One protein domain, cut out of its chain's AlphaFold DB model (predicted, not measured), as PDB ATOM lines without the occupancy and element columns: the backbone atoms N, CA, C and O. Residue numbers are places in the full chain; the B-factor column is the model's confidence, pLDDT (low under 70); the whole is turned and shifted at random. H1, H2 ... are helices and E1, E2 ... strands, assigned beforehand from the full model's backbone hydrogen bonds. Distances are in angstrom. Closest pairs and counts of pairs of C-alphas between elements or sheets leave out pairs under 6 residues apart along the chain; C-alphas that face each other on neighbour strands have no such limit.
ATOM      1  N   PRO A 286     -47.007 -23.625  -0.864       86.00
ATOM      2  CA  PRO A 286     -45.967 -23.079  -0.013       86.00
ATOM      3  C   PRO A 286     -44.605 -23.366  -0.660       86.00
ATOM      4  O   PRO A 286     -44.379 -24.434  -1.227       86.00
ATOM      5  N   GLU A 287     -43.679 -22.413  -0.558       87.44
ATOM      6  CA  GLU A 287     -42.312 -22.572  -1.078       87.44
ATOM      7  C   GLU A 287     -41.576 -23.733  -0.384       87.44
ATOM      8  O   GLU A 287     -40.738 -24.424  -0.977       87.44
ATOM      9  N   LYS A 288     -41.907 -23.953   0.891       94.62
ATOM     10  CA  LYS A 288     -41.319 -24.983   1.737       94.62
ATOM     11  C   LYS A 288     -42.332 -25.562   2.722       94.62
ATOM     12  O   LYS A 288     -43.203 -24.850   3.219       94.62
ATOM     13  N   TRP A 289     -42.151 -26.833   3.052       96.88
ATOM     14  CA  TRP A 289     -42.796 -27.507   4.176       96.88
ATOM     15  C   TRP A 289     -41.736 -27.861   5.206       96.88
ATOM     16  O   TRP A 289     -40.650 -28.320   4.847       96.88
ATOM     17  N   GLU A 290     -42.051 -27.658   6.478       97.56
ATOM     18  CA  GLU A 290     -41.102 -27.838   7.569       97.56
ATOM     19  C   GLU A 290     -41.719 -28.642   8.711       97.56
ATOM     20  O   GLU A 290     -42.844 -28.377   9.135       97.56
ATOM     21  N   TRP A 291     -40.959 -29.604   9.239       98.00
ATOM     22  CA  TRP A 291     -41.370 -30.427  10.375       98.00
ATOM     23  C   TRP A 291     -40.235 -30.590  11.373       98.00
ATOM     24  O   TRP A 291     -39.131 -30.994  11.011       98.00
ATOM     25  N   ASN A 292     -40.532 -30.362  12.648       97.50
ATOM     26  CA  ASN A 292     -39.657 -30.792  13.732       97.50
ATOM     27  C   ASN A 292     -39.826 -32.297  13.939       97.50
ATOM     28  O   ASN A 292     -40.949 -32.808  13.904       97.50
ATOM     29  N   ILE A 293     -38.722 -33.008  14.162       97.00
ATOM     30  CA  ILE A 293     -38.756 -34.451  14.405       97.00
ATOM     31  C   ILE A 293     -38.277 -34.769  15.817       97.00
ATOM     32  O   ILE A 293     -37.440 -34.067  16.377       97.00
ATOM     33  N   ALA A 294     -38.824 -35.837  16.399       96.50
ATOM     34  CA  ALA A 294     -38.468 -36.254  17.754       96.50
ATOM     35  C   ALA A 294     -37.017 -36.751  17.836       96.50
ATOM     36  O   ALA A 294     -36.317 -36.479  18.813       96.50
ATOM     37  N   TRP A 295     -36.561 -37.451  16.793       97.19
ATOM     38  CA  TRP A 295     -35.210 -37.979  16.707       97.19
ATOM     39  C   TRP A 295     -34.637 -37.849  15.281       97.19
ATOM     40  O   TRP A 295     -35.333 -38.192  14.326       97.19
ATOM     41  N   PRO A 296     -33.373 -37.409  15.119       96.75
ATOM     42  CA  PRO A 296     -32.482 -36.928  16.177       96.75
ATOM     43  C   PRO A 296     -32.980 -35.609  16.781       96.75
ATOM     44  O   PRO A 296     -33.603 -34.795  16.101       96.75
ATOM     45  N   THR A 297     -32.736 -35.405  18.075       95.94
ATOM     46  CA  THR A 297     -33.260 -34.241  18.801       95.94
ATOM     47  C   THR A 297     -32.742 -32.931  18.206       95.94
ATOM     48  O   THR A 297     -31.571 -32.820  17.844       95.94
ATOM     49  N   GLY A 298     -33.621 -31.931  18.097       96.12
ATOM     50  CA  GLY A 298     -33.275 -30.617  17.546       96.12
ATOM     51  C   GLY A 298     -33.050 -30.611  16.030       96.12
ATOM     52  O   GLY A 298     -32.449 -29.671  15.510       96.12
ATOM     53  N   CYS A 299     -33.490 -31.656  15.324       97.94
ATOM     54  CA  CYS A 299     -33.450 -31.704  13.868       97.94
ATOM     55  C   CYS A 299     -34.790 -31.303  13.244       97.94
ATOM     56  O   CYS A 299     -35.863 -31.486  13.825       97.94
ATOM     57  N   GLN A 300     -34.702 -30.801  12.017       97.94
ATOM     58  CA  GLN A 300     -35.830 -30.367  11.209       97.94
ATOM     59  C   GLN A 300     -35.762 -31.026   9.831       97.94
ATOM     60  O   GLN A 300     -34.687 -31.162   9.236       97.94
ATOM     61  N   VAL A 301     -36.922 -31.437   9.327       98.31
ATOM     62  CA  VAL A 301     -37.111 -31.831   7.933       98.31
ATOM     63  C   VAL A 301     -37.659 -30.642   7.163       98.31
ATOM     64  O   VAL A 301     -38.640 -30.037   7.578       98.31
ATOM     65  N   GLU A 302     -37.041 -30.342   6.031       98.06
ATOM     66  CA  GLU A 302     -37.405 -29.263   5.122       98.06
ATOM     67  C   GLU A 302     -37.627 -29.851   3.725       98.06
ATOM     68  O   GLU A 302     -36.714 -30.427   3.135       98.06
ATOM     69  N   LEU A 303     -38.835 -29.723   3.185       98.12
ATOM     70  CA  LEU A 303     -39.186 -30.137   1.826       98.12
ATOM     71  C   LEU A 303     -39.441 -28.895   0.972       98.12
ATOM     72  O   LEU A 303     -40.104 -27.968   1.421       98.12
ATOM     73  N   ARG A 304     -38.950 -28.888  -0.266       96.94
ATOM     74  CA  ARG A 304     -39.182 -27.821  -1.249       96.94
ATOM     75  C   ARG A 304     -39.546 -28.398  -2.608       96.94
ATOM     76  O   ARG A 304     -39.051 -29.465  -2.979       96.94
ATOM     77  N   ALA A 305     -40.343 -27.650  -3.362       95.50
ATOM     78  CA  ALA A 305     -40.580 -27.864  -4.784       95.50
ATOM     79  C   ALA A 305     -40.230 -26.586  -5.544       95.50
ATOM     80  O   ALA A 305     -40.791 -25.533  -5.269       95.50
ATOM     81  N   VAL A 306     -39.311 -26.694  -6.500       94.00
ATOM     82  CA  VAL A 306     -38.851 -25.569  -7.320       94.00
ATOM     83  C   VAL A 306     -38.998 -25.941  -8.787       94.00
ATOM     84  O   VAL A 306     -38.438 -26.938  -9.252       94.00
ATOM     85  N   GLY A 307     -39.774 -25.153  -9.520       92.06
ATOM     86  CA  GLY A 307     -39.920 -25.270 -10.961       92.06
ATOM     87  C   GLY A 307     -38.667 -24.798 -11.699       92.06
ATOM     88  O   GLY A 307     -38.080 -23.774 -11.358       92.06
ATOM     89  N   SER A 308     -38.259 -25.545 -12.724       89.81
ATOM     90  CA  SER A 308     -37.226 -25.124 -13.673       89.81
ATOM     91  C   SER A 308     -37.889 -24.440 -14.865       89.81
ATOM     92  O   SER A 308     -38.674 -25.074 -15.573       89.81
ATOM     93  N   SER A 309     -37.581 -23.164 -15.090       74.88
ATOM     94  CA  SER A 309     -38.099 -22.382 -16.219       74.88
ATOM     95  C   SER A 309     -37.166 -22.312 -17.422       74.88
ATOM     96  O   SER A 309     -37.602 -21.936 -18.506       74.88
ATOM     97  N   HIS A 310     -35.903 -22.710 -17.260       78.75
ATOM     98  CA  HIS A 310     -34.902 -22.638 -18.327       78.75
ATOM     99  C   HIS A 310     -34.819 -23.900 -19.195       78.75
ATOM    100  O   HIS A 310     -34.202 -23.875 -20.257       78.75
ATOM    101  N   ASP A 311     -35.438 -25.001 -18.769       77.69
ATOM    102  CA  ASP A 311     -35.394 -26.255 -19.512       77.69
ATOM    103  C   ASP A 311     -36.472 -26.297 -20.605       77.69
ATOM    104  O   ASP A 311     -37.629 -25.947 -20.380       77.69
ATOM    105  N   ALA A 312     -36.122 -26.849 -21.772       82.25
ATOM    106  CA  ALA A 312     -37.084 -27.127 -22.846       82.25
ATOM    107  C   ALA A 312     -38.240 -28.038 -22.384       82.25
ATOM    108  O   ALA A 312     -39.373 -27.937 -22.860       82.25
ATOM    109  N   THR A 313     -37.945 -28.921 -21.425       85.38
ATOM    110  CA  THR A 313     -38.921 -29.805 -20.791       85.38
ATOM    111  C   THR A 313     -39.233 -29.300 -19.385       85.38
ATOM    112  O   THR A 313     -38.314 -29.146 -18.579       85.38
ATOM    113  N   PRO A 314     -40.512 -29.073 -19.057       87.88
ATOM    114  CA  PRO A 314     -40.907 -28.560 -17.753       87.88
ATOM    115  C   PRO A 314     -40.602 -29.597 -16.673       87.88
ATOM    116  O   PRO A 314     -41.019 -30.761 -16.737       87.88
ATOM    117  N   LYS A 315     -39.855 -29.172 -15.663       94.12
ATOM    118  CA  LYS A 315     -39.437 -30.041 -14.568       94.12
ATOM    119  C   LYS A 315     -39.620 -29.332 -13.245       94.12
ATOM    120  O   LYS A 315     -39.317 -28.148 -13.129       94.12
ATOM    121  N   VAL A 316     -40.039 -30.082 -12.234       95.31
ATOM    122  CA  VAL A 316     -40.026 -29.618 -10.844       95.31
ATOM    123  C   VAL A 316     -38.941 -30.380 -10.107       95.31
ATOM    124  O   VAL A 316     -38.970 -31.608 -10.038       95.31
ATOM    125  N   THR A 317     -37.970 -29.665  -9.555       96.69
ATOM    126  CA  THR A 317     -37.034 -30.252  -8.599       96.69
ATOM    127  C   THR A 317     -37.715 -30.307  -7.244       96.69
ATOM    128  O   THR A 317     -38.090 -29.278  -6.691       96.69
ATOM    129  N   VAL A 318     -37.846 -31.511  -6.700       97.69
ATOM    130  CA  VAL A 318     -38.314 -31.736  -5.336       97.69
ATOM    131  C   VAL A 318     -37.120 -32.130  -4.484       97.69
ATOM    132  O   VAL A 318     -36.387 -33.062  -4.820       97.69
ATOM    133  N   SER A 319     -36.914 -31.427  -3.378       97.75
ATOM    134  CA  SER A 319     -35.800 -31.674  -2.469       97.75
ATOM    135  C   SER A 319     -36.270 -31.759  -1.029       97.75
ATOM    136  O   SER A 319     -36.963 -30.859  -0.570       97.75
ATOM    137  N   ALA A 320     -35.853 -32.802  -0.318       98.31
ATOM    138  CA  ALA A 320     -36.089 -32.985   1.105       98.31
ATOM    139  C   ALA A 320     -34.748 -33.014   1.846       98.31
ATOM    140  O   ALA A 320     -33.883 -33.828   1.524       98.31
ATOM    141  N   HIS A 321     -34.574 -32.149   2.837       98.06
ATOM    142  CA  HIS A 321     -33.403 -32.092   3.701       98.06
ATOM    143  C   HIS A 321     -33.799 -32.474   5.122       98.06
ATOM    144  O   HIS A 321     -34.760 -31.942   5.660       98.06
ATOM    145  N   LEU A 322     -33.018 -33.341   5.751       98.31
ATOM    146  CA  LEU A 322     -32.983 -33.498   7.195       98.31
ATOM    147  C   LEU A 322     -31.728 -32.798   7.712       98.31
ATOM    148  O   LEU A 322     -30.609 -33.200   7.378       98.31
ATOM    149  N   ARG A 323     -31.908 -31.760   8.527       97.81
ATOM    150  CA  ARG A 323     -30.814 -30.945   9.064       97.81
ATOM    151  C   ARG A 323     -30.871 -30.895  10.583       97.81
ATOM    152  O   ARG A 323     -31.943 -30.803  11.172       97.81
ATOM    153  N   SER A 324     -29.697 -30.923  11.197       96.88
ATOM    154  CA  SER A 324     -29.487 -30.390  12.540       96.88
ATOM    155  C   SER A 324     -29.094 -28.914  12.438       96.88
ATOM    156  O   SER A 324     -28.796 -28.420  11.348       96.88
ATOM    157  N   PHE A 325     -28.992 -28.222  13.572       92.62
ATOM    158  CA  PHE A 325     -28.483 -26.845  13.615       92.62
ATOM    159  C   PHE A 325     -27.091 -26.677  12.971       92.62
ATOM    160  O   PHE A 325     -26.752 -25.598  12.495       92.62
ATOM    161  N   ARG A 326     -26.266 -27.734  12.960       93.19
ATOM    162  CA  ARG A 326     -24.860 -27.660  12.528       93.19
ATOM    163  C   ARG A 326     -24.576 -28.350  11.199       93.19
ATOM    164  O   ARG A 326     -23.551 -28.067  10.587       93.19
ATOM    165  N   ALA A 327     -25.422 -29.286  10.778       95.81
ATOM    166  CA  ALA A 327     -25.109 -30.150   9.648       95.81
ATOM    167  C   ALA A 327     -26.349 -30.733   8.970       95.81
ATOM    168  O   ALA A 327     -27.343 -31.072   9.614       95.81
ATOM    169  N   GLU A 328     -26.235 -30.940   7.661       97.50
ATOM    170  CA  GLU A 328     -27.136 -31.802   6.903       97.50
ATOM    171  C   GLU A 328     -26.857 -33.272   7.224       97.50
ATOM    172  O   GLU A 328     -25.721 -33.728   7.087       97.50
ATOM    173  N   LEU A 329     -27.902 -34.004   7.610       97.88
ATOM    174  CA  LEU A 329     -27.819 -35.413   7.982       97.88
ATOM    175  C   LEU A 329     -28.223 -36.326   6.822       97.88
ATOM    176  O   LEU A 329     -27.529 -37.298   6.518       97.88
ATOM    177  N   VAL A 330     -29.333 -35.991   6.156       98.00
ATOM    178  CA  VAL A 330     -29.837 -36.688   4.965       98.00
ATOM    179  C   VAL A 330     -30.435 -35.672   3.992       98.00
ATOM    180  O   VAL A 330     -30.970 -34.642   4.386       98.00
ATOM    181  N   TYR A 331     -30.357 -35.981   2.711       97.88
ATOM    182  CA  TYR A 331     -30.799 -35.201   1.579       97.88
ATOM    183  C   TYR A 331     -31.355 -36.138   0.509       97.88
ATOM    184  O   TYR A 331     -30.683 -37.075   0.074       97.88
ATOM    185  N   CYS A 332     -32.571 -35.858   0.061       98.19
ATOM    186  CA  CYS A 332     -33.197 -36.514  -1.074       98.19
ATOM    187  C   CYS A 332     -33.516 -35.464  -2.135       98.19
ATOM    188  O   CYS A 332     -34.172 -34.468  -1.839       98.19
ATOM    189  N   ARG A 333     -33.103 -35.701  -3.380       97.88
ATOM    190  CA  ARG A 333     -33.434 -34.866  -4.537       97.88
ATOM    191  C   ARG A 333     -34.061 -35.718  -5.621       97.88
ATOM    192  O   ARG A 333     -33.457 -36.689  -6.074       97.88
ATOM    193  N   ALA A 334     -35.220 -35.299  -6.098       98.06
ATOM    194  CA  ALA A 334     -35.851 -35.851  -7.279       98.06
ATOM    195  C   ALA A 334     -36.219 -34.752  -8.271       98.06
ATOM    196  O   ALA A 334     -36.333 -33.577  -7.929       98.06
ATOM    197  N   VAL A 335     -36.401 -35.159  -9.518       97.62
ATOM    198  CA  VAL A 335     -36.888 -34.312 -10.598       97.62
ATOM    199  C   VAL A 335     -38.169 -34.930 -11.133       97.62
ATOM    200  O   VAL A 335     -38.148 -36.028 -11.689       97.62
ATOM    201  N   VAL A 336     -39.277 -34.222 -10.956       96.81
ATOM    202  CA  VAL A 336     -40.586 -34.564 -11.508       96.81
ATOM    203  C   VAL A 336     -40.639 -34.081 -12.951       96.81
ATOM    204  O   VAL A 336     -40.435 -32.896 -13.221       96.81
ATOM    205  N   ARG A 337     -40.912 -34.996 -13.880       94.94
ATOM    206  CA  ARG A 337     -41.059 -34.710 -15.308       94.94
ATOM    207  C   ARG A 337     -42.543 -34.677 -15.638       94.94
ATOM    208  O   ARG A 337     -43.164 -35.725 -15.812       94.94
ATOM    209  N   LEU A 338     -43.104 -33.472 -15.718       91.25
ATOM    210  CA  LEU A 338     -44.556 -33.280 -15.791       91.25
ATOM    211  C   LEU A 338     -45.191 -33.994 -16.992       91.25
ATOM    212  O   LEU A 338     -46.269 -34.557 -16.850       91.25
ATOM    213  N   THR A 339     -44.502 -34.042 -18.133       90.25
ATOM    214  CA  THR A 339     -44.983 -34.684 -19.370       90.25
ATOM    215  C   THR A 339     -44.853 -36.208 -19.389       90.25
ATOM    216  O   THR A 339     -45.453 -36.856 -20.236       90.25
ATOM    217  N   GLN A 340     -44.060 -36.802 -18.493       93.00
ATOM    218  CA  GLN A 340     -43.845 -38.257 -18.447       93.00
ATOM    219  C   GLN A 340     -44.641 -38.931 -17.324       93.00
ATOM    220  O   GLN A 340     -44.571 -40.151 -17.176       93.00
ATOM    221  N   SER A 341     -45.333 -38.146 -16.488       93.44
ATOM    222  CA  SER A 341     -45.974 -38.616 -15.251       93.44
ATOM    223  C   SER A 341     -45.042 -39.489 -14.392       93.44
ATOM    224  O   SER A 341     -45.491 -40.409 -13.695       93.44
ATOM    225  N   SER A 342     -43.738 -39.192 -14.444       96.38
ATOM    226  CA  SER A 342     -42.667 -39.905 -13.751       96.38
ATOM    227  C   SER A 342     -41.746 -38.926 -13.018       96.38
ATOM    228  O   SER A 342     -41.533 -37.784 -13.439       96.38
ATOM    229  N   ALA A 343     -41.198 -39.367 -11.890       97.69
ATOM    230  CA  ALA A 343     -40.158 -38.653 -11.165       97.69
ATOM    231  C   ALA A 343     -38.881 -39.484 -11.154       97.69
ATOM    232  O   ALA A 343     -38.931 -40.695 -10.976       97.69
ATOM    233  N   ARG A 344     -37.725 -38.840 -11.296       97.69
ATOM    234  CA  ARG A 344     -36.424 -39.499 -11.159       97.69
ATOM    235  C   ARG A 344     -35.721 -38.991  -9.914       97.69
ATOM    236  O   ARG A 344     -35.438 -37.798  -9.818       97.69
ATOM    237  N   VAL A 345     -35.411 -39.882  -8.984       97.62
ATOM    238  CA  VAL A 345     -34.518 -39.587  -7.868       97.62
ATOM    239  C   VAL A 345     -33.113 -39.448  -8.422       97.62
ATOM    240  O   VAL A 345     -32.566 -40.365  -9.030       97.62
ATOM    241  N   ILE A 346     -32.557 -38.260  -8.236       96.44
ATOM    242  CA  ILE A 346     -31.195 -37.924  -8.636       96.44
ATOM    243  C   ILE A 346     -30.227 -38.330  -7.532       96.44
ATOM    244  O   ILE A 346     -29.118 -38.771  -7.815       96.44
ATOM    245  N   TRP A 347     -30.639 -38.158  -6.273       95.75
ATOM    246  CA  TRP A 347     -29.770 -38.400  -5.133       95.75
ATOM    247  C   TRP A 347     -30.559 -38.701  -3.857       95.75
ATOM    248  O   TRP A 347     -31.560 -38.040  -3.588       95.75
ATOM    249  N   LEU A 348     -30.085 -39.656  -3.055       96.12
ATOM    250  CA  LEU A 348     -30.621 -39.982  -1.729       96.12
ATOM    251  C   LEU A 348     -29.464 -40.310  -0.780       96.12
ATOM    252  O   LEU A 348     -29.064 -41.463  -0.665       96.12
ATOM    253  N   SER A 349     -28.894 -39.289  -0.142       94.50
ATOM    254  CA  SER A 349     -27.791 -39.438   0.812       94.50
ATOM    255  C   SER A 349     -27.492 -38.096   1.497       94.50
ATOM    256  O   SER A 349     -28.358 -37.607   2.194       94.50
ATOM    257  N   ARG A 350     -26.328 -37.456   1.311       95.75
ATOM    258  CA  ARG A 350     -26.041 -36.050   1.657       95.75
ATOM    259  C   ARG A 350     -25.604 -35.286   0.412       95.75
ATOM    260  O   ARG A 350     -25.073 -35.884  -0.516       95.75
ATOM    261  N   SER A 351     -25.820 -33.978   0.372       91.06
ATOM    262  CA  SER A 351     -25.393 -33.103  -0.724       91.06
ATOM    263  C   SER A 351     -23.896 -33.247  -1.055       91.06
ATOM    264  O   SER A 351     -23.077 -33.632  -0.216       91.06
ATOM    265  N   GLY A 352     -23.536 -32.970  -2.315       89.25
ATOM    266  CA  GLY A 352     -22.157 -33.103  -2.802       89.25
ATOM    267  C   GLY A 352     -21.659 -34.549  -2.870       89.25
ATOM    268  O   GLY A 352     -20.488 -34.802  -2.611       89.25
ATOM    269  N   SER A 353     -22.554 -35.494  -3.167       88.44
ATOM    270  CA  SER A 353     -22.245 -36.921  -3.310       88.44
ATOM    271  C   SER A 353     -21.683 -37.597  -2.048       88.44
ATOM    272  O   SER A 353     -20.971 -38.595  -2.133       88.44
ATOM    273  N   LYS A 354     -21.996 -37.067  -0.859       93.12
ATOM    274  CA  LYS A 354     -21.535 -37.622   0.424       93.12
ATOM    275  C   LYS A 354     -22.484 -38.714   0.927       93.12
ATOM    276  O   LYS A 354     -23.689 -38.627   0.669       93.12
ATOM    277  N   PRO A 355     -21.997 -39.728   1.665       93.50
ATOM    278  CA  PRO A 355     -22.858 -40.733   2.284       93.50
ATOM    279  C   PRO A 355     -23.712 -40.104   3.404       93.50
ATOM    280  O   PRO A 355     -23.342 -39.063   3.945       93.50
ATOM    281  N   ALA A 356     -24.846 -40.720   3.757       95.88
ATOM    282  CA  ALA A 356     -25.717 -40.244   4.833       95.88
ATOM    283  C   ALA A 356     -24.924 -40.127   6.139       95.88
ATOM    284  O   ALA A 356     -24.030 -40.945   6.377       95.88
ATOM    285  N   ASP A 357     -25.234 -39.135   6.971       97.62
ATOM    286  CA  ASP A 357     -24.507 -38.940   8.224       97.62
ATOM    287  C   ASP A 357     -24.585 -40.193   9.109       97.62
ATOM    288  O   ASP A 357     -25.625 -40.854   9.180       97.62
ATOM    289  N   GLU A 358     -23.470 -40.559   9.740       96.94
ATOM    290  CA  GLU A 358     -23.364 -41.801  10.511       96.94
ATOM    291  C   GLU A 358     -24.365 -41.855  11.665       96.94
ATOM    292  O   GLU A 358     -24.875 -42.932  11.976       96.94
ATOM    293  N   ALA A 359     -24.735 -40.700  12.230       96.81
ATOM    294  CA  ALA A 359     -25.711 -40.620  13.310       96.81
ATOM    295  C   ALA A 359     -27.101 -41.145  12.911       96.81
ATOM    296  O   ALA A 359     -27.848 -41.611  13.767       96.81
ATOM    297  N   VAL A 360     -27.454 -41.093  11.622       97.19
ATOM    298  CA  VAL A 360     -28.789 -41.448  11.098       97.19
ATOM    299  C   VAL A 360     -28.769 -42.583  10.075       97.19
ATOM    300  O   VAL A 360     -29.825 -43.088   9.680       97.19
ATOM    301  N   ARG A 361     -27.587 -43.002   9.616       95.94
ATOM    302  CA  ARG A 361     -27.445 -44.046   8.599       95.94
ATOM    303  C   ARG A 361     -28.006 -45.372   9.117       95.94
ATOM    304  O   ARG A 361     -27.594 -45.872  10.155       95.94
ATOM    305  N   GLY A 362     -28.965 -45.943   8.383       94.88
ATOM    306  CA  GLY A 362     -29.606 -47.212   8.755       94.88
ATOM    307  C   GLY A 362     -30.503 -47.137   9.999       94.88
ATOM    308  O   GLY A 362     -30.867 -48.174  10.549       94.88
ATOM    309  N   ARG A 363     -30.862 -45.931  10.453       97.50
ATOM    310  CA  ARG A 363     -31.693 -45.714  11.643       97.50
ATOM    311  C   ARG A 363     -33.153 -45.480  11.259       97.50
ATOM    312  O   ARG A 363     -33.449 -44.877  10.219       97.50
ATOM    313  N   LEU A 364     -34.060 -45.985  12.092       97.06
ATOM    314  CA  LEU A 364     -35.494 -45.718  11.990       97.06
ATOM    315  C   LEU A 364     -35.816 -44.296  12.479       97.06
ATOM    316  O   LEU A 364     -34.961 -43.601  13.025       97.06
ATOM    317  N   LEU A 365     -37.062 -43.858  12.279       94.75
ATOM    318  CA  LEU A 365     -37.549 -42.538  12.717       94.75
ATOM    319  C   LEU A 365     -37.444 -42.305  14.235       94.75
ATOM    320  O   LEU A 365     -37.403 -41.158  14.665       94.75
ATOM    321  N   ASP A 366     -37.404 -43.373  15.033       95.75
ATOM    322  CA  ASP A 366     -37.265 -43.335  16.495       95.75
ATOM    323  C   ASP A 366     -35.804 -43.452  16.979       95.75
ATOM    324  O   ASP A 366     -35.548 -43.448  18.180       95.75
ATOM    325  N   GLY A 367     -34.838 -43.567  16.061       95.81
ATOM    326  CA  GLY A 367     -33.414 -43.699  16.380       95.81
ATOM    327  C   GLY A 367     -32.914 -45.110  16.642       95.81
ATOM    328  O   GLY A 367     -31.706 -45.329  16.804       95.81
ATOM    329  N   THR A 368     -33.799 -46.100  16.622       96.69
ATOM    330  CA  THR A 368     -33.382 -47.496  16.732       96.69
ATOM    331  C   THR A 368     -32.644 -47.943  15.467       96.69
ATOM    332  O   THR A 368     -32.862 -47.437  14.358       96.69
ATOM    333  N   ALA A 369     -31.687 -48.856  15.638       95.19
ATOM    334  CA  ALA A 369     -31.001 -49.471  14.509       95.19
ATOM    335  C   ALA A 369     -31.978 -50.386  13.769       95.19
ATOM    336  O   ALA A 369     -32.687 -51.179  14.389       95.19
ATOM    337  N   LYS A 370     -32.011 -50.282  12.442       93.06
ATOM    338  CA  LYS A 370     -32.903 -51.105  11.640       93.06
ATOM    339  C   LYS A 370     -32.420 -52.556  11.606       93.06
ATOM    340  O   LYS A 370     -31.327 -52.836  11.117       93.06
ATOM    341  N   ALA A 371     -33.265 -53.480  12.058       92.12
ATOM    342  CA  ALA A 371     -33.049 -54.907  11.852       92.12
ATOM    343  C   ALA A 371     -33.276 -55.287  10.378       92.12
ATOM    344  O   ALA A 371     -34.111 -54.693   9.695       92.12
ATOM    345  N   ALA A 372     -32.573 -56.313   9.891       84.50
ATOM    346  CA  ALA A 372     -32.671 -56.760   8.497       84.50
ATOM    347  C   ALA A 372     -34.091 -57.205   8.090       84.50
ATOM    348  O   ALA A 372     -34.471 -57.060   6.931       84.50
ATOM    349  N   SER A 373     -34.884 -57.712   9.040       86.88
ATOM    350  CA  SER A 373     -36.268 -58.147   8.822       86.88
ATOM    351  C   SER A 373     -37.304 -57.023   8.936       86.88
ATOM    352  O   SER A 373     -38.469 -57.234   8.594       86.88
ATOM    353  N   ASP A 374     -36.917 -55.835   9.413       89.88
ATOM    354  CA  ASP A 374     -37.869 -54.765   9.688       89.88
ATOM    355  C   ASP A 374     -38.289 -54.036   8.401       89.88
ATOM    356  O   ASP A 374     -37.471 -53.511   7.637       89.88
ATOM    357  N   ARG A 375     -39.603 -53.965   8.174       91.38
ATOM    358  CA  ARG A 375     -40.208 -53.227   7.057       91.38
ATOM    359  C   ARG A 375     -40.395 -51.744   7.354       91.38
ATOM    360  O   ARG A 375     -40.806 -51.000   6.467       91.38
ATOM    361  N   LYS A 376     -40.090 -51.278   8.567       94.94
ATOM    362  CA  LYS A 376     -40.162 -49.855   8.898       94.94
ATOM    363  C   LYS A 376     -39.183 -49.039   8.037       94.94
ATOM    364  O   LYS A 376     -38.046 -49.472   7.781       94.94
ATOM    365  N   PRO A 377     -39.606 -47.860   7.549       96.31
ATOM    366  CA  PRO A 377     -38.739 -46.998   6.763       96.31
ATOM    367  C   PRO A 377     -37.639 -46.400   7.649       96.31
ATOM    368  O   PRO A 377     -37.885 -45.972   8.776       96.31
ATOM    369  N   THR A 378     -36.418 -46.346   7.119       97.31
ATOM    370  CA  THR A 378     -35.357 -45.506   7.693       97.31
ATOM    371  C   THR A 378     -35.668 -44.030   7.454       97.31
ATOM    372  O   THR A 378     -36.510 -43.704   6.614       97.31
ATOM    373  N   LEU A 379     -34.946 -43.118   8.110       97.31
ATOM    374  CA  LEU A 379     -35.088 -41.675   7.855       97.31
ATOM    375  C   LEU A 379     -34.920 -41.309   6.370       97.31
ATOM    376  O   LEU A 379     -35.704 -40.532   5.834       97.31
ATOM    377  N   ALA A 380     -33.956 -41.920   5.674       97.44
ATOM    378  CA  ALA A 380     -33.773 -41.712   4.236       97.44
ATOM    379  C   ALA A 380     -35.001 -42.158   3.421       97.44
ATOM    380  O   ALA A 380     -35.460 -41.431   2.540       97.44
ATOM    381  N   MET A 381     -35.584 -43.314   3.750       98.00
ATOM    382  CA  MET A 381     -36.795 -43.802   3.080       98.00
ATOM    383  C   MET A 381     -38.033 -42.969   3.426       98.00
ATOM    384  O   MET A 381     -38.908 -42.803   2.580       98.00
ATOM    385  N   ALA A 382     -38.101 -42.403   4.631       98.06
ATOM    386  CA  ALA A 382     -39.154 -41.472   5.021       98.06
ATOM    387  C   ALA A 382     -39.096 -40.176   4.193       98.06
ATOM    388  O   ALA A 382     -40.126 -39.728   3.687       98.06
ATOM    389  N   LEU A 383     -37.896 -39.612   3.979       98.38
ATOM    390  CA  LEU A 383     -37.704 -38.465   3.081       98.38
ATOM    391  C   LEU A 383     -38.081 -38.809   1.637       98.38
ATOM    392  O   LEU A 383     -38.775 -38.032   0.986       98.38
ATOM    393  N   LEU A 384     -37.684 -39.986   1.148       98.44
ATOM    394  CA  LEU A 384     -38.102 -40.470  -0.166       98.44
ATOM    395  C   LEU A 384     -39.631 -40.586  -0.268       98.44
ATOM    396  O   LEU A 384     -40.207 -40.203  -1.283       98.44
ATOM    397  N   GLY A 385     -40.297 -41.050   0.791       98.31
ATOM    398  CA  GLY A 385     -41.754 -41.086   0.872       98.31
ATOM    399  C   GLY A 385     -42.393 -39.696   0.832       98.31
ATOM    400  O   GLY A 385     -43.428 -39.522   0.185       98.31
ATOM    401  N   ALA A 386     -41.783 -38.688   1.462       98.25
ATOM    402  CA  ALA A 386     -42.230 -37.296   1.368       98.25
ATOM    403  C   ALA A 386     -42.077 -36.746  -0.060       98.25
ATOM    404  O   ALA A 386     -43.013 -36.157  -0.600       98.25
ATOM    405  N   VAL A 387     -40.944 -37.027  -0.714       98.31
ATOM    406  CA  VAL A 387     -40.711 -36.682  -2.125       98.31
ATOM    407  C   VAL A 387     -41.714 -37.381  -3.045       98.31
ATOM    408  O   VAL A 387     -42.277 -36.738  -3.927       98.31
ATOM    409  N   ALA A 388     -41.991 -38.669  -2.828       98.25
ATOM    410  CA  ALA A 388     -42.991 -39.415  -3.587       98.25
ATOM    411  C   ALA A 388     -44.401 -38.846  -3.376       98.25
ATOM    412  O   ALA A 388     -45.145 -38.704  -4.342       98.25
ATOM    413  N   SER A 389     -44.750 -38.471  -2.141       97.62
ATOM    414  CA  SER A 389     -46.030 -37.822  -1.824       97.62
ATOM    415  C   SER A 389     -46.178 -36.504  -2.586       97.62
ATOM    416  O   SER A 389     -47.198 -36.281  -3.230       97.62
ATOM    417  N   LEU A 390     -45.134 -35.670  -2.613       96.56
ATOM    418  CA  LEU A 390     -45.170 -34.422  -3.371       96.56
ATOM    419  C   LEU A 390     -45.147 -34.653  -4.889       96.56
ATOM    420  O   LEU A 390     -45.797 -33.930  -5.628       96.56
ATOM    421  N   ALA A 391     -44.470 -35.689  -5.387       96.81
ATOM    422  CA  ALA A 391     -44.529 -36.045  -6.805       96.81
ATOM    423  C   ALA A 391     -45.963 -36.406  -7.247       96.81
ATOM    424  O   ALA A 391     -46.380 -36.034  -8.347       96.81
ATOM    425  N   ARG A 392     -46.750 -37.071  -6.386       96.44
ATOM    426  CA  ARG A 392     -48.166 -37.387  -6.660       96.44
ATOM    427  C   ARG A 392     -49.037 -36.147  -6.784       96.44
ATOM    428  O   ARG A 392     -49.986 -36.160  -7.565       96.44
ATOM    429  N   TRP A 393     -48.709 -35.074  -6.069       93.44
ATOM    430  CA  TRP A 393     -49.388 -33.789  -6.226       93.44
ATOM    431  C   TRP A 393     -49.340 -33.296  -7.680       93.44
ATOM    432  O   TRP A 393     -50.354 -32.862  -8.225       93.44
ATOM    433  N   PHE A 394     -48.199 -33.498  -8.347       93.06
ATOM    434  CA  PHE A 394     -47.974 -33.216  -9.770       93.06
ATOM    435  C   PHE A 394     -48.550 -34.269 -10.734       93.06
ATOM    436  O   PHE A 394     -48.234 -34.253 -11.919       93.06
ATOM    437  N   GLY A 395     -49.359 -35.220 -10.255       92.69
ATOM    438  CA  GLY A 395     -49.905 -36.301 -11.085       92.69
ATOM    439  C   GLY A 395     -48.889 -37.388 -11.451       92.69
ATOM    440  O   GLY A 395     -49.134 -38.188 -12.352       92.69
ATOM    441  N   THR A 396     -47.748 -37.441 -10.761       95.56
ATOM    442  CA  THR A 396     -46.742 -38.483 -10.987       95.56
ATOM    443  C   THR A 396     -47.227 -39.822 -10.446       95.56
ATOM    444  O   THR A 396     -47.649 -39.921  -9.292       95.56
ATOM    445  N   SER A 397     -47.120 -40.870 -11.262       96.62
ATOM    446  CA  SER A 397     -47.531 -42.231 -10.893       96.62
ATOM    447  C   SER A 397     -46.355 -43.131 -10.514       96.62
ATOM    448  O   SER A 397     -46.510 -44.033  -9.687       96.62
ATOM    449  N   THR A 398     -45.177 -42.880 -11.086       97.75
ATOM    450  CA  THR A 398     -43.986 -43.719 -10.919       97.75
ATOM    451  C   THR A 398     -42.769 -42.902 -10.507       97.75
ATOM    452  O   THR A 398     -42.609 -41.743 -10.890       97.75
ATOM    453  N   LEU A 399     -41.895 -43.526  -9.724       98.25
ATOM    454  CA  LEU A 399     -40.634 -42.951  -9.291       98.25
ATOM    455  C   LEU A 399     -39.495 -43.905  -9.650       98.25
ATOM    456  O   LEU A 399     -39.532 -45.091  -9.325       98.25
ATOM    457  N   GLU A 400     -38.499 -43.369 -10.341       97.69
ATOM    458  CA  GLU A 400     -37.319 -44.073 -10.826       97.69
ATOM    459  C   GLU A 400     -36.097 -43.677 -10.002       97.69
ATOM    460  O   GLU A 400     -35.923 -42.509  -9.656       97.69
ATOM    461  N   LEU A 401     -35.233 -44.635  -9.697       96.62
ATOM    462  CA  LEU A 401     -34.003 -44.429  -8.942       96.62
ATOM    463  C   LEU A 401     -32.912 -45.322  -9.528       96.62
ATOM    464  O   LEU A 401     -33.151 -46.493  -9.795       96.62
ATOM    465  N   THR A 402     -31.709 -44.781  -9.684       95.62
ATOM    466  CA  THR A 402     -30.517 -45.578  -9.985       95.62
ATOM    467  C   THR A 402     -29.690 -45.653  -8.697       95.62
ATOM    468  O   THR A 402     -29.094 -44.642  -8.319       95.62
ATOM    469  N   PRO A 403     -29.719 -46.777  -7.958       93.25
ATOM    470  CA  PRO A 403     -28.938 -46.925  -6.740       93.25
ATOM    471  C   PRO A 403     -27.440 -46.911  -7.063       93.25
ATOM    472  O   PRO A 403     -26.998 -47.508  -8.041       93.25
ATOM    473  N   VAL A 404     -26.662 -46.229  -6.223       91.19
ATOM    474  CA  VAL A 404     -25.197 -46.299  -6.250       91.19
ATOM    475  C   VAL A 404     -24.793 -47.356  -5.235       91.19
ATOM    476  O   VAL A 404     -24.695 -47.074  -4.041       91.19
ATOM    477  N   ASP A 405     -24.672 -48.586  -5.713       89.62
ATOM    478  CA  ASP A 405     -24.280 -49.748  -4.922       89.62
ATOM    479  C   ASP A 405     -22.797 -50.069  -5.154       89.62
ATOM    480  O   ASP A 405     -22.232 -49.738  -6.196       89.62
ATOM    481  N   ASP A 406     -22.157 -50.697  -4.173       90.88
ATOM    482  CA  ASP A 406     -20.753 -51.122  -4.227       90.88
ATOM    483  C   ASP A 406     -20.544 -52.436  -5.005       90.88
ATOM    484  O   ASP A 406     -19.443 -52.987  -5.011       90.88
ATOM    485  N   GLY A 407     -21.593 -52.942  -5.660       90.94
ATOM    486  CA  GLY A 407     -21.616 -54.220  -6.365       90.94
ATOM    487  C   GLY A 407     -22.103 -55.381  -5.498       90.94
ATOM    488  O   GLY A 407     -22.188 -56.506  -5.985       90.94
ATOM    489  N   SER A 408     -22.440 -55.143  -4.225       92.62
ATOM    490  CA  SER A 408     -22.984 -56.174  -3.338       92.62
ATOM    491  C   SER A 408     -24.425 -56.579  -3.665       92.62
ATOM    492  O   SER A 408     -24.889 -57.609  -3.170       92.62
ATOM    493  N   GLY A 409     -25.164 -55.765  -4.425       92.06
ATOM    494  CA  GLY A 409     -26.583 -55.955  -4.736       92.06
ATOM    495  C   GLY A 409     -27.516 -55.732  -3.538       92.06
ATOM    496  O   GLY A 409     -28.743 -55.803  -3.669       92.06
ATOM    497  N   LYS A 410     -26.968 -55.417  -2.356       93.00
ATOM    498  CA  LYS A 410     -27.745 -55.275  -1.118       93.00
ATOM    499  C   LYS A 410     -28.623 -54.037  -1.143       93.00
ATOM    500  O   LYS A 410     -29.750 -54.097  -0.651       93.00
ATOM    501  N   LEU A 411     -28.145 -52.918  -1.699       92.50
ATOM    502  CA  LEU A 411     -28.950 -51.700  -1.781       92.50
ATOM    503  C   LEU A 411     -30.137 -51.858  -2.752       92.50
ATOM    504  O   LEU A 411     -31.258 -51.543  -2.339       92.50
ATOM    505  N   PRO A 412     -29.969 -52.380  -3.986       94.62
ATOM    506  CA  PRO A 412     -31.100 -52.696  -4.852       94.62
ATOM    507  C   PRO A 412     -32.111 -53.647  -4.206       94.62
ATOM    508  O   PRO A 412     -33.311 -53.362  -4.206       94.62
ATOM    509  N   GLN A 413     -31.641 -54.730  -3.576       94.44
ATOM    510  CA  GLN A 413     -32.505 -55.681  -2.875       94.44
ATOM    511  C   GLN A 413     -33.264 -55.013  -1.717       94.44
ATOM    512  O   GLN A 413     -34.471 -55.211  -1.556       94.44
ATOM    513  N   TYR A 414     -32.580 -54.171  -0.937       94.44
ATOM    514  CA  TYR A 414     -33.190 -53.376   0.124       94.44
ATOM    515  C   TYR A 414     -34.307 -52.475  -0.411       94.44
ATOM    516  O   TYR A 414     -35.389 -52.433   0.169       94.44
ATOM    517  N   LEU A 415     -34.075 -51.779  -1.525       96.00
ATOM    518  CA  LEU A 415     -35.072 -50.912  -2.150       96.00
ATOM    519  C   LEU A 415     -36.260 -51.716  -2.693       96.00
ATOM    520  O   LEU A 415     -37.403 -51.274  -2.562       96.00
ATOM    521  N   CYS A 416     -36.032 -52.919  -3.223       95.69
ATOM    522  CA  CYS A 416     -37.110 -53.798  -3.682       95.69
ATOM    523  C   CYS A 416     -38.080 -54.185  -2.551       95.69
ATOM    524  O   CYS A 416     -39.291 -54.242  -2.772       95.69
ATOM    525  N   ASN A 417     -37.593 -54.325  -1.311       95.19
ATOM    526  CA  ASN A 417     -38.451 -54.559  -0.137       95.19
ATOM    527  C   ASN A 417     -39.425 -53.401   0.155       95.19
ATOM    528  O   ASN A 417     -40.385 -53.577   0.904       95.19
ATOM    529  N   PHE A 418     -39.193 -52.228  -0.442       96.00
ATOM    530  CA  PHE A 418     -40.023 -51.030  -0.331       96.00
ATOM    531  C   PHE A 418     -40.898 -50.767  -1.564       96.00
ATOM    532  O   PHE A 418     -41.441 -49.676  -1.714       96.00
ATOM    533  N   GLY A 419     -41.064 -51.765  -2.439       96.19
ATOM    534  CA  GLY A 419     -41.961 -51.684  -3.595       96.19
ATOM    535  C   GLY A 419     -41.299 -51.194  -4.881       96.19
ATOM    536  O   GLY A 419     -41.981 -51.033  -5.894       96.19
ATOM    537  N   PHE A 420     -39.980 -50.986  -4.875       97.06
ATOM    538  CA  PHE A 420     -39.231 -50.842  -6.117       97.06
ATOM    539  C   PHE A 420     -39.131 -52.177  -6.861       97.06
ATOM    540  O   PHE A 420     -39.159 -53.251  -6.263       97.06
ATOM    541  N   ARG A 421     -39.008 -52.105  -8.183       96.56
ATOM    542  CA  ARG A 421     -38.780 -53.248  -9.067       96.56
ATOM    543  C   ARG A 421     -37.690 -52.901 -10.080       96.56
ATOM    544  O   ARG A 421     -37.672 -51.754 -10.535       96.56
ATOM    545  N   PRO A 422     -36.824 -53.847 -10.464       94.88
ATOM    546  CA  PRO A 422     -35.867 -53.631 -11.542       94.88
ATOM    547  C   PRO A 422     -36.572 -53.271 -12.854       94.88
ATOM    548  O   PRO A 422     -37.559 -53.900 -13.241       94.88
ATOM    549  N   LEU A 423     -36.078 -52.239 -13.534       92.62
ATOM    550  CA  LEU A 423     -36.344 -51.993 -14.948       92.62
ATOM    551  C   LEU A 423     -35.424 -52.919 -15.750       92.62
ATOM    552  O   LEU A 423     -34.235 -52.973 -15.462       92.62
ATOM    553  N   SER A 424     -35.986 -53.653 -16.716       81.50
ATOM    554  CA  SER A 424     -35.291 -54.664 -17.533       81.50
ATOM    555  C   SER A 424     -33.858 -54.270 -17.948       81.50
ATOM    556  O   SER A 424     -33.614 -53.128 -18.338       81.50
ATOM    557  N   GLU A 425     -32.943 -55.244 -17.902       65.19
ATOM    558  CA  GLU A 425     -31.465 -55.152 -17.891       65.19
ATOM    559  C   GLU A 425     -30.787 -54.560 -19.145       65.19
ATOM    560  O   GLU A 425     -29.566 -54.601 -19.275       65.19
ATOM    561  N   ALA A 426     -31.531 -53.987 -20.090       57.28
ATOM    562  CA  ALA A 426     -31.017 -53.703 -21.430       57.28
ATOM    563  C   ALA A 426     -29.876 -52.659 -21.505       57.28
ATOM    564  O   ALA A 426     -29.286 -52.506 -22.572       57.28
ATOM    565  N   GLN A 427     -29.561 -51.914 -20.434       53.28
ATOM    566  CA  GLN A 427     -28.595 -50.804 -20.482       53.28
ATOM    567  C   GLN A 427     -27.805 -50.603 -19.172       53.28
ATOM    568  O   GLN A 427     -27.966 -49.591 -18.500       53.28
ATOM    569  N   GLY A 428     -26.926 -51.547 -18.817       58.72
ATOM    570  CA  GLY A 428     -25.683 -51.273 -18.063       58.72
ATOM    571  C   GLY A 428     -25.776 -50.659 -16.654       58.72
ATOM    572  O   GLY A 428     -24.751 -50.265 -16.105       58.72
ATOM    573  N   GLY A 429     -26.963 -50.571 -16.056       69.25
ATOM    574  CA  GLY A 429     -27.169 -50.136 -14.678       69.25
ATOM    575  C   GLY A 429     -28.578 -50.482 -14.211       69.25
ATOM    576  O   GLY A 429     -29.553 -50.180 -14.901       69.25
ATOM    577  N   GLU A 430     -28.689 -51.113 -13.040       86.75
ATOM    578  CA  GLU A 430     -29.967 -51.539 -12.462       86.75
ATOM    579  C   GLU A 430     -30.800 -50.322 -12.039       86.75
ATOM    580  O   GLU A 430     -30.772 -49.872 -10.896       86.75
ATOM    581  N   SER A 431     -31.547 -49.739 -12.973       93.69
ATOM    582  CA  SER A 431     -32.547 -48.735 -12.624       93.69
ATOM    583  C   SER A 431     -33.737 -49.419 -11.967       93.69
ATOM    584  O   SER A 431     -34.227 -50.444 -12.430       93.69
ATOM    585  N   LEU A 432     -34.230 -48.832 -10.887       96.44
ATOM    586  CA  LEU A 432     -35.377 -49.319 -10.143       96.44
ATOM    587  C   LEU A 432     -36.569 -48.390 -10.360       96.44
ATOM    588  O   LEU A 432     -36.415 -47.170 -10.380       96.44
ATOM    589  N   ARG A 433     -37.770 -48.956 -10.470       97.19
ATOM    590  CA  ARG A 433     -39.041 -48.227 -10.576       97.19
ATOM    591  C   ARG A 433     -39.995 -48.661  -9.472       97.19
ATOM    592  O   ARG A 433     -40.231 -49.850  -9.293       97.19
ATOM    593  N   GLY A 434     -40.572 -47.700  -8.762       97.81
ATOM    594  CA  GLY A 434     -41.623 -47.926  -7.770       97.81
ATOM    595  C   GLY A 434     -42.862 -47.085  -8.061       97.81
ATOM    596  O   GLY A 434     -42.782 -46.036  -8.704       97.81
ATOM    597  N   GLY A 435     -44.024 -47.538  -7.594       98.06
ATOM    598  CA  GLY A 435     -45.250 -46.744  -7.642       98.06
ATOM    599  C   GLY A 435     -45.193 -45.611  -6.619       98.06
ATOM    600  O   GLY A 435     -44.933 -45.850  -5.440       98.06
ATOM    601  N   CYS A 436     -45.480 -44.371  -7.028       97.81
ATOM    602  CA  CYS A 436     -45.492 -43.239  -6.097       97.81
ATOM    603  C   CYS A 436     -46.509 -43.438  -4.969       97.81
ATOM    604  O   CYS A 436     -46.281 -42.952  -3.868       97.81
ATOM    605  N   LYS A 437     -47.612 -44.163  -5.214       97.25
ATOM    606  CA  LYS A 437     -48.613 -44.476  -4.186       97.25
ATOM    607  C   LYS A 437     -48.033 -45.305  -3.042       97.25
ATOM    608  O   LYS A 437     -48.221 -44.943  -1.882       97.25
ATOM    609  N   ASP A 438     -47.305 -46.360  -3.382       97.25
ATOM    610  CA  ASP A 438     -46.710 -47.277  -2.413       97.25
ATOM    611  C   ASP A 438     -45.538 -46.608  -1.689       97.25
ATOM    612  O   ASP A 438     -45.440 -46.660  -0.467       97.25
ATOM    613  N   LEU A 439     -44.700 -45.871  -2.422       97.88
ATOM    614  CA  LEU A 439     -43.581 -45.130  -1.838       97.88
ATOM    615  C   LEU A 439     -44.043 -43.971  -0.953       97.88
ATOM    616  O   LEU A 439     -43.450 -43.716   0.092       97.88
ATOM    617  N   ALA A 440     -45.136 -43.294  -1.315       97.88
ATOM    618  CA  ALA A 440     -45.732 -42.263  -0.476       97.88
ATOM    619  C   ALA A 440     -46.159 -42.821   0.883       97.88
ATOM    620  O   ALA A 440     -46.114 -42.067   1.853       97.88
ATOM    621  N   ALA A 441     -46.498 -44.119   0.990       97.25
ATOM    622  CA  ALA A 441     -46.836 -44.788   2.250       97.25
ATOM    623  C   ALA A 441     -45.680 -44.766   3.274       97.25
ATOM    624  O   ALA A 441     -45.931 -44.818   4.478       97.25
ATOM    625  N   LEU A 442     -44.434 -44.592   2.815       97.69
ATOM    626  CA  LEU A 442     -43.239 -44.477   3.661       97.69
ATOM    627  C   LEU A 442     -43.118 -43.116   4.355       97.69
ATOM    628  O   LEU A 442     -42.374 -42.987   5.324       97.69
ATOM    629  N   CYS A 443     -43.845 -42.103   3.873       98.19
ATOM    630  CA  CYS A 443     -43.919 -40.793   4.511       98.19
ATOM    631  C   CYS A 443     -44.612 -40.908   5.884       98.19
ATOM    632  O   CYS A 443     -45.722 -41.443   5.959       98.19
ATOM    633  N   PRO A 444     -44.026 -40.397   6.976       97.69
ATOM    634  CA  PRO A 444     -44.715 -40.272   8.254       97.69
ATOM    635  C   PRO A 444     -46.062 -39.563   8.102       97.69
ATOM    636  O   PRO A 444     -46.173 -38.551   7.407       97.69
ATOM    637  N   GLN A 445     -47.093 -40.076   8.781       97.00
ATOM    638  CA  GLN A 445     -48.458 -39.560   8.645       97.00
ATOM    639  C   GLN A 445     -48.542 -38.061   8.961       97.00
ATOM    640  O   GLN A 445     -49.188 -37.330   8.220       97.00
ATOM    641  N   ALA A 446     -47.828 -37.606   9.998       96.62
ATOM    642  CA  ALA A 446     -47.775 -36.198  10.392       96.62
ATOM    643  C   ALA A 446     -47.228 -35.280   9.286       96.62
ATOM    644  O   ALA A 446     -47.674 -34.143   9.156       96.62
ATOM    645  N   TRP A 447     -46.286 -35.765   8.469       97.31
ATOM    646  CA  TRP A 447     -45.765 -34.998   7.336       97.31
ATOM    647  C   TRP A 447     -46.764 -35.018   6.182       97.31
ATOM    648  O   TRP A 447     -47.096 -33.977   5.617       97.31
ATOM    649  N   ARG A 448     -47.313 -36.201   5.874       96.38
ATOM    650  CA  ARG A 448     -48.258 -36.397   4.767       96.38
ATOM    651  C   ARG A 448     -49.518 -35.542   4.903       96.38
ATOM    652  O   ARG A 448     -49.981 -35.016   3.904       96.38
ATOM    653  N   THR A 449     -50.057 -35.367   6.110       95.12
ATOM    654  CA  THR A 449     -51.281 -34.572   6.334       95.12
ATOM    655  C   THR A 449     -51.111 -33.076   6.074       95.12
ATOM    656  O   THR A 449     -52.104 -32.398   5.844       95.12
ATOM    657  N   SER A 450     -49.880 -32.557   6.109       94.56
ATOM    658  CA  SER A 450     -49.584 -31.165   5.731       94.56
ATOM    659  C   SER A 450     -49.210 -30.993   4.258       94.56
ATOM    660  O   SER A 450     -49.050 -29.864   3.792       94.56
ATOM    661  N   LEU A 451     -49.022 -32.099   3.533       94.38
ATOM    662  CA  LEU A 451     -48.765 -32.058   2.101       94.38
ATOM    663  C   LEU A 451     -50.084 -31.891   1.337       94.38
ATOM    664  O   LEU A 451     -51.136 -32.334   1.806       94.38
ATOM    665  N   PRO A 452     -50.040 -31.261   0.155       90.50
ATOM    666  CA  PRO A 452     -51.217 -31.130  -0.685       90.50
ATOM    667  C   PRO A 452     -51.720 -32.507  -1.154       90.50
ATOM    668  O   PRO A 452     -50.924 -33.441  -1.301       90.50
ATOM    669  N   PRO A 453     -53.033 -32.664  -1.391       88.62
ATOM    670  CA  PRO A 453     -53.596 -33.934  -1.820       88.62
ATOM    671  C   PRO A 453     -53.207 -34.270  -3.266       88.62
ATOM    672  O   PRO A 453     -52.789 -33.420  -4.056       88.62
ATOM    673  N   ASP A 454     -53.356 -35.547  -3.606       91.12
ATOM    674  CA  ASP A 454     -52.915 -36.103  -4.882       91.12
ATOM    675  C   ASP A 454     -53.529 -35.396  -6.097       91.12
ATOM    676  O   ASP A 454     -54.688 -34.983  -6.085       91.12
ATOM    677  N   SER A 455     -52.753 -35.324  -7.180       83.88
ATOM    678  CA  SER A 455     -53.200 -34.926  -8.520       83.88
ATOM    679  C   SER A 455     -53.811 -33.527  -8.658       83.88
ATOM    680  O   SER A 455     -54.234 -33.183  -9.764       83.88
ATOM    681  N   GLN A 456     -53.803 -32.686  -7.618       81.12
ATOM    682  CA  GLN A 456     -54.286 -31.304  -7.726       81.12
ATOM    683  C   GLN A 456     -53.526 -30.485  -8.769       81.12
ATOM    684  O   GLN A 456     -54.114 -29.573  -9.330       81.12
ATOM    685  N   LEU A 457     -52.259 -30.809  -9.061       83.81
ATOM    686  CA  LEU A 457     -51.458 -30.151 -10.098       83.81
ATOM    687  C   LEU A 457     -51.287 -30.991 -11.368       83.81
ATOM    688  O   LEU A 457     -50.468 -30.661 -12.225       83.81
ATOM    689  N   SER A 458     -52.076 -32.053 -11.543       83.75
ATOM    690  CA  SER A 458     -52.044 -32.860 -12.773       83.75
ATOM    691  C   SER A 458     -52.428 -32.059 -14.024       83.75
ATOM    692  O   SER A 458     -52.036 -32.421 -15.132       83.75
ATOM    693  N   MET A 459     -53.131 -30.927 -13.881       82.50
ATOM    694  CA  MET A 459     -53.412 -30.048 -15.019       82.50
ATOM    695  C   MET A 459     -52.155 -29.401 -15.609       82.50
ATOM    696  O   MET A 459     -52.174 -29.012 -16.776       82.50
ATOM    697  N   LEU A 460     -51.058 -29.305 -14.844       84.69
ATOM    698  CA  LEU A 460     -49.792 -28.786 -15.360       84.69
ATOM    699  C   LEU A 460     -49.238 -29.688 -16.458       84.69
ATOM    700  O   LEU A 460     -48.692 -29.187 -17.429       84.69
ATOM    701  N   THR A 461     -49.441 -31.001 -16.369       83.81
ATOM    702  CA  THR A 461     -49.065 -31.930 -17.440       83.81
ATOM    703  C   THR A 461     -49.712 -31.521 -18.766       83.81
ATOM    704  O   THR A 461     -49.004 -31.313 -19.751       83.81
ATOM    705  N   LYS A 462     -51.021 -31.228 -18.763       81.31
ATOM    706  CA  LYS A 462     -51.750 -30.767 -19.958       81.31
ATOM    707  C   LYS A 462     -51.246 -29.429 -20.489       81.31
ATOM    708  O   LYS A 462     -51.194 -29.240 -21.702       81.31
ATOM    709  N   LEU A 463     -50.856 -28.503 -19.606       82.25
ATOM    710  CA  LEU A 463     -50.280 -27.215 -20.011       82.25
ATOM    711  C   LEU A 463     -49.049 -27.406 -20.914       82.25
ATOM    712  O   LEU A 463     -48.829 -26.595 -21.813       82.25
ATOM    713  N   TYR A 464     -48.288 -28.483 -20.716       81.62
ATOM    714  CA  TYR A 464     -47.039 -28.721 -21.433       81.62
ATOM    715  C   TYR A 464     -47.066 -29.870 -22.460       81.62
ATOM    716  O   TYR A 464     -46.119 -29.986 -23.230       81.62
TER     717      TYR A 464
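AT A GLANCE: This is residues 286 to 464 of the 468 residues of an uncharacterized protein of Symbiodinium microadriaticum (UniProt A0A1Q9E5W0). One twisted sheet of eight strands curls like part of a barrel round a single long helix, H1, which lies near the middle of the domain, and the short helices H3 and H4 pack on H1. H2 is over E7 and E8 at one end of the sheet, H5 lies away from the sheet, and residues 350 to 378 are a long stretch with no named element. The printed part has 179 residues, with five named helices and eight named strands in the order E1 E2 E3 E4 E5 H1 E6 H2 E7 E8 H3 H4 H5; the sheet runs E1 E2 E3 E4 E5 E6 E8 E7 and is mixed. The class is mixed, helices and strands, though under half of the residues, 89 of 179, are in named elements. The whole is compact, with a radius of gyration of the C-alphas of 15.7 A and spans of 45 by 40 by 28 A.

HOW THE PARTS SIT: Begin with E1 (residues 288 to 292), E2 (300 to 308), E3 (315 to 323), E4 (328 to 337) and E5 (342 to 349), a meander, each strand the antiparallel neighbour of the one before. Look for N 289 and O 303, 2.9 A apart, between E1 and E2; N 304 and O 319, 2.8 A, between E2 and E3; N 318 and O 334, 2.8 A, between E3 and E4; and N 335 and O 344, 2.8 A, between E4 and E5. E6 (398 to 401) is parallel to E5, with N 400 and O 343 2.8 A apart. E8 (432 to 435) is antiparallel to E6, with N 399 and O 434 2.9 A apart, and forms a hairpin with E7 (420 to 422), where N 421 and O 433 are 2.8 A apart. From edge strand E1 to edge strand E7 the strands' lines turn by 117 degrees and the way across the sheet by 100 degrees. The sheet curls round H1 (379 to 393); their closest C-alphas on E3 are those of Ala 320 and Leu 383, 6.0 A apart. E5, H1 and E6 make a strand-helix-strand unit, two parallel neighbours joined through a helix, with a right-handed crossover. H2 (410 to 416) belongs to a split unit, E6, H2, E7, with E8 between the strands and a right-handed crossover; its height over the sheet is 9.1 A. H3 (436 to 440) touches H1, with the closest C-alphas, Gly 385 and Ala 440, 4.4 A apart. H4 (445 to 448) only just touches H1, with 3 pairs of C-alphas within 8 A, the closest being Ala 386 and Arg 448 at 7.0 A, and only grazes the sheet with residues 446 to 447. H5 (459 to 464) is not on the sheet and is apart from H1. Every O i to N i+4 pair is within hydrogen-bond range in H1, H2, H3 and H5; H4 is too short for such a pair.

IN THESE COORDINATES: Find C-alpha 288 at (-41.319, -24.983, 1.737), where E1 begins. E2 covers 25.5 A from first to last C-alpha, E3 25.2 A, E4 26.4 A, and E5 20.8 A, with a bend of 51 degrees at residue 346. H1 begins with C-alpha 379 at (-35.088, -41.675, 7.855) and covers 21.6 A. H5 ends with C-alpha 464 at (-47.039, -28.721, -21.433).

THE WHOLE: The two C-alphas farthest apart, those of Ala 371 and Leu 463, are 45.6 A apart. The printed part has no cut. The link from E5 to H1, 29 residues, is long. The mean pLDDT of the printed part is 93.2, and residues 425 to 429 are under 70.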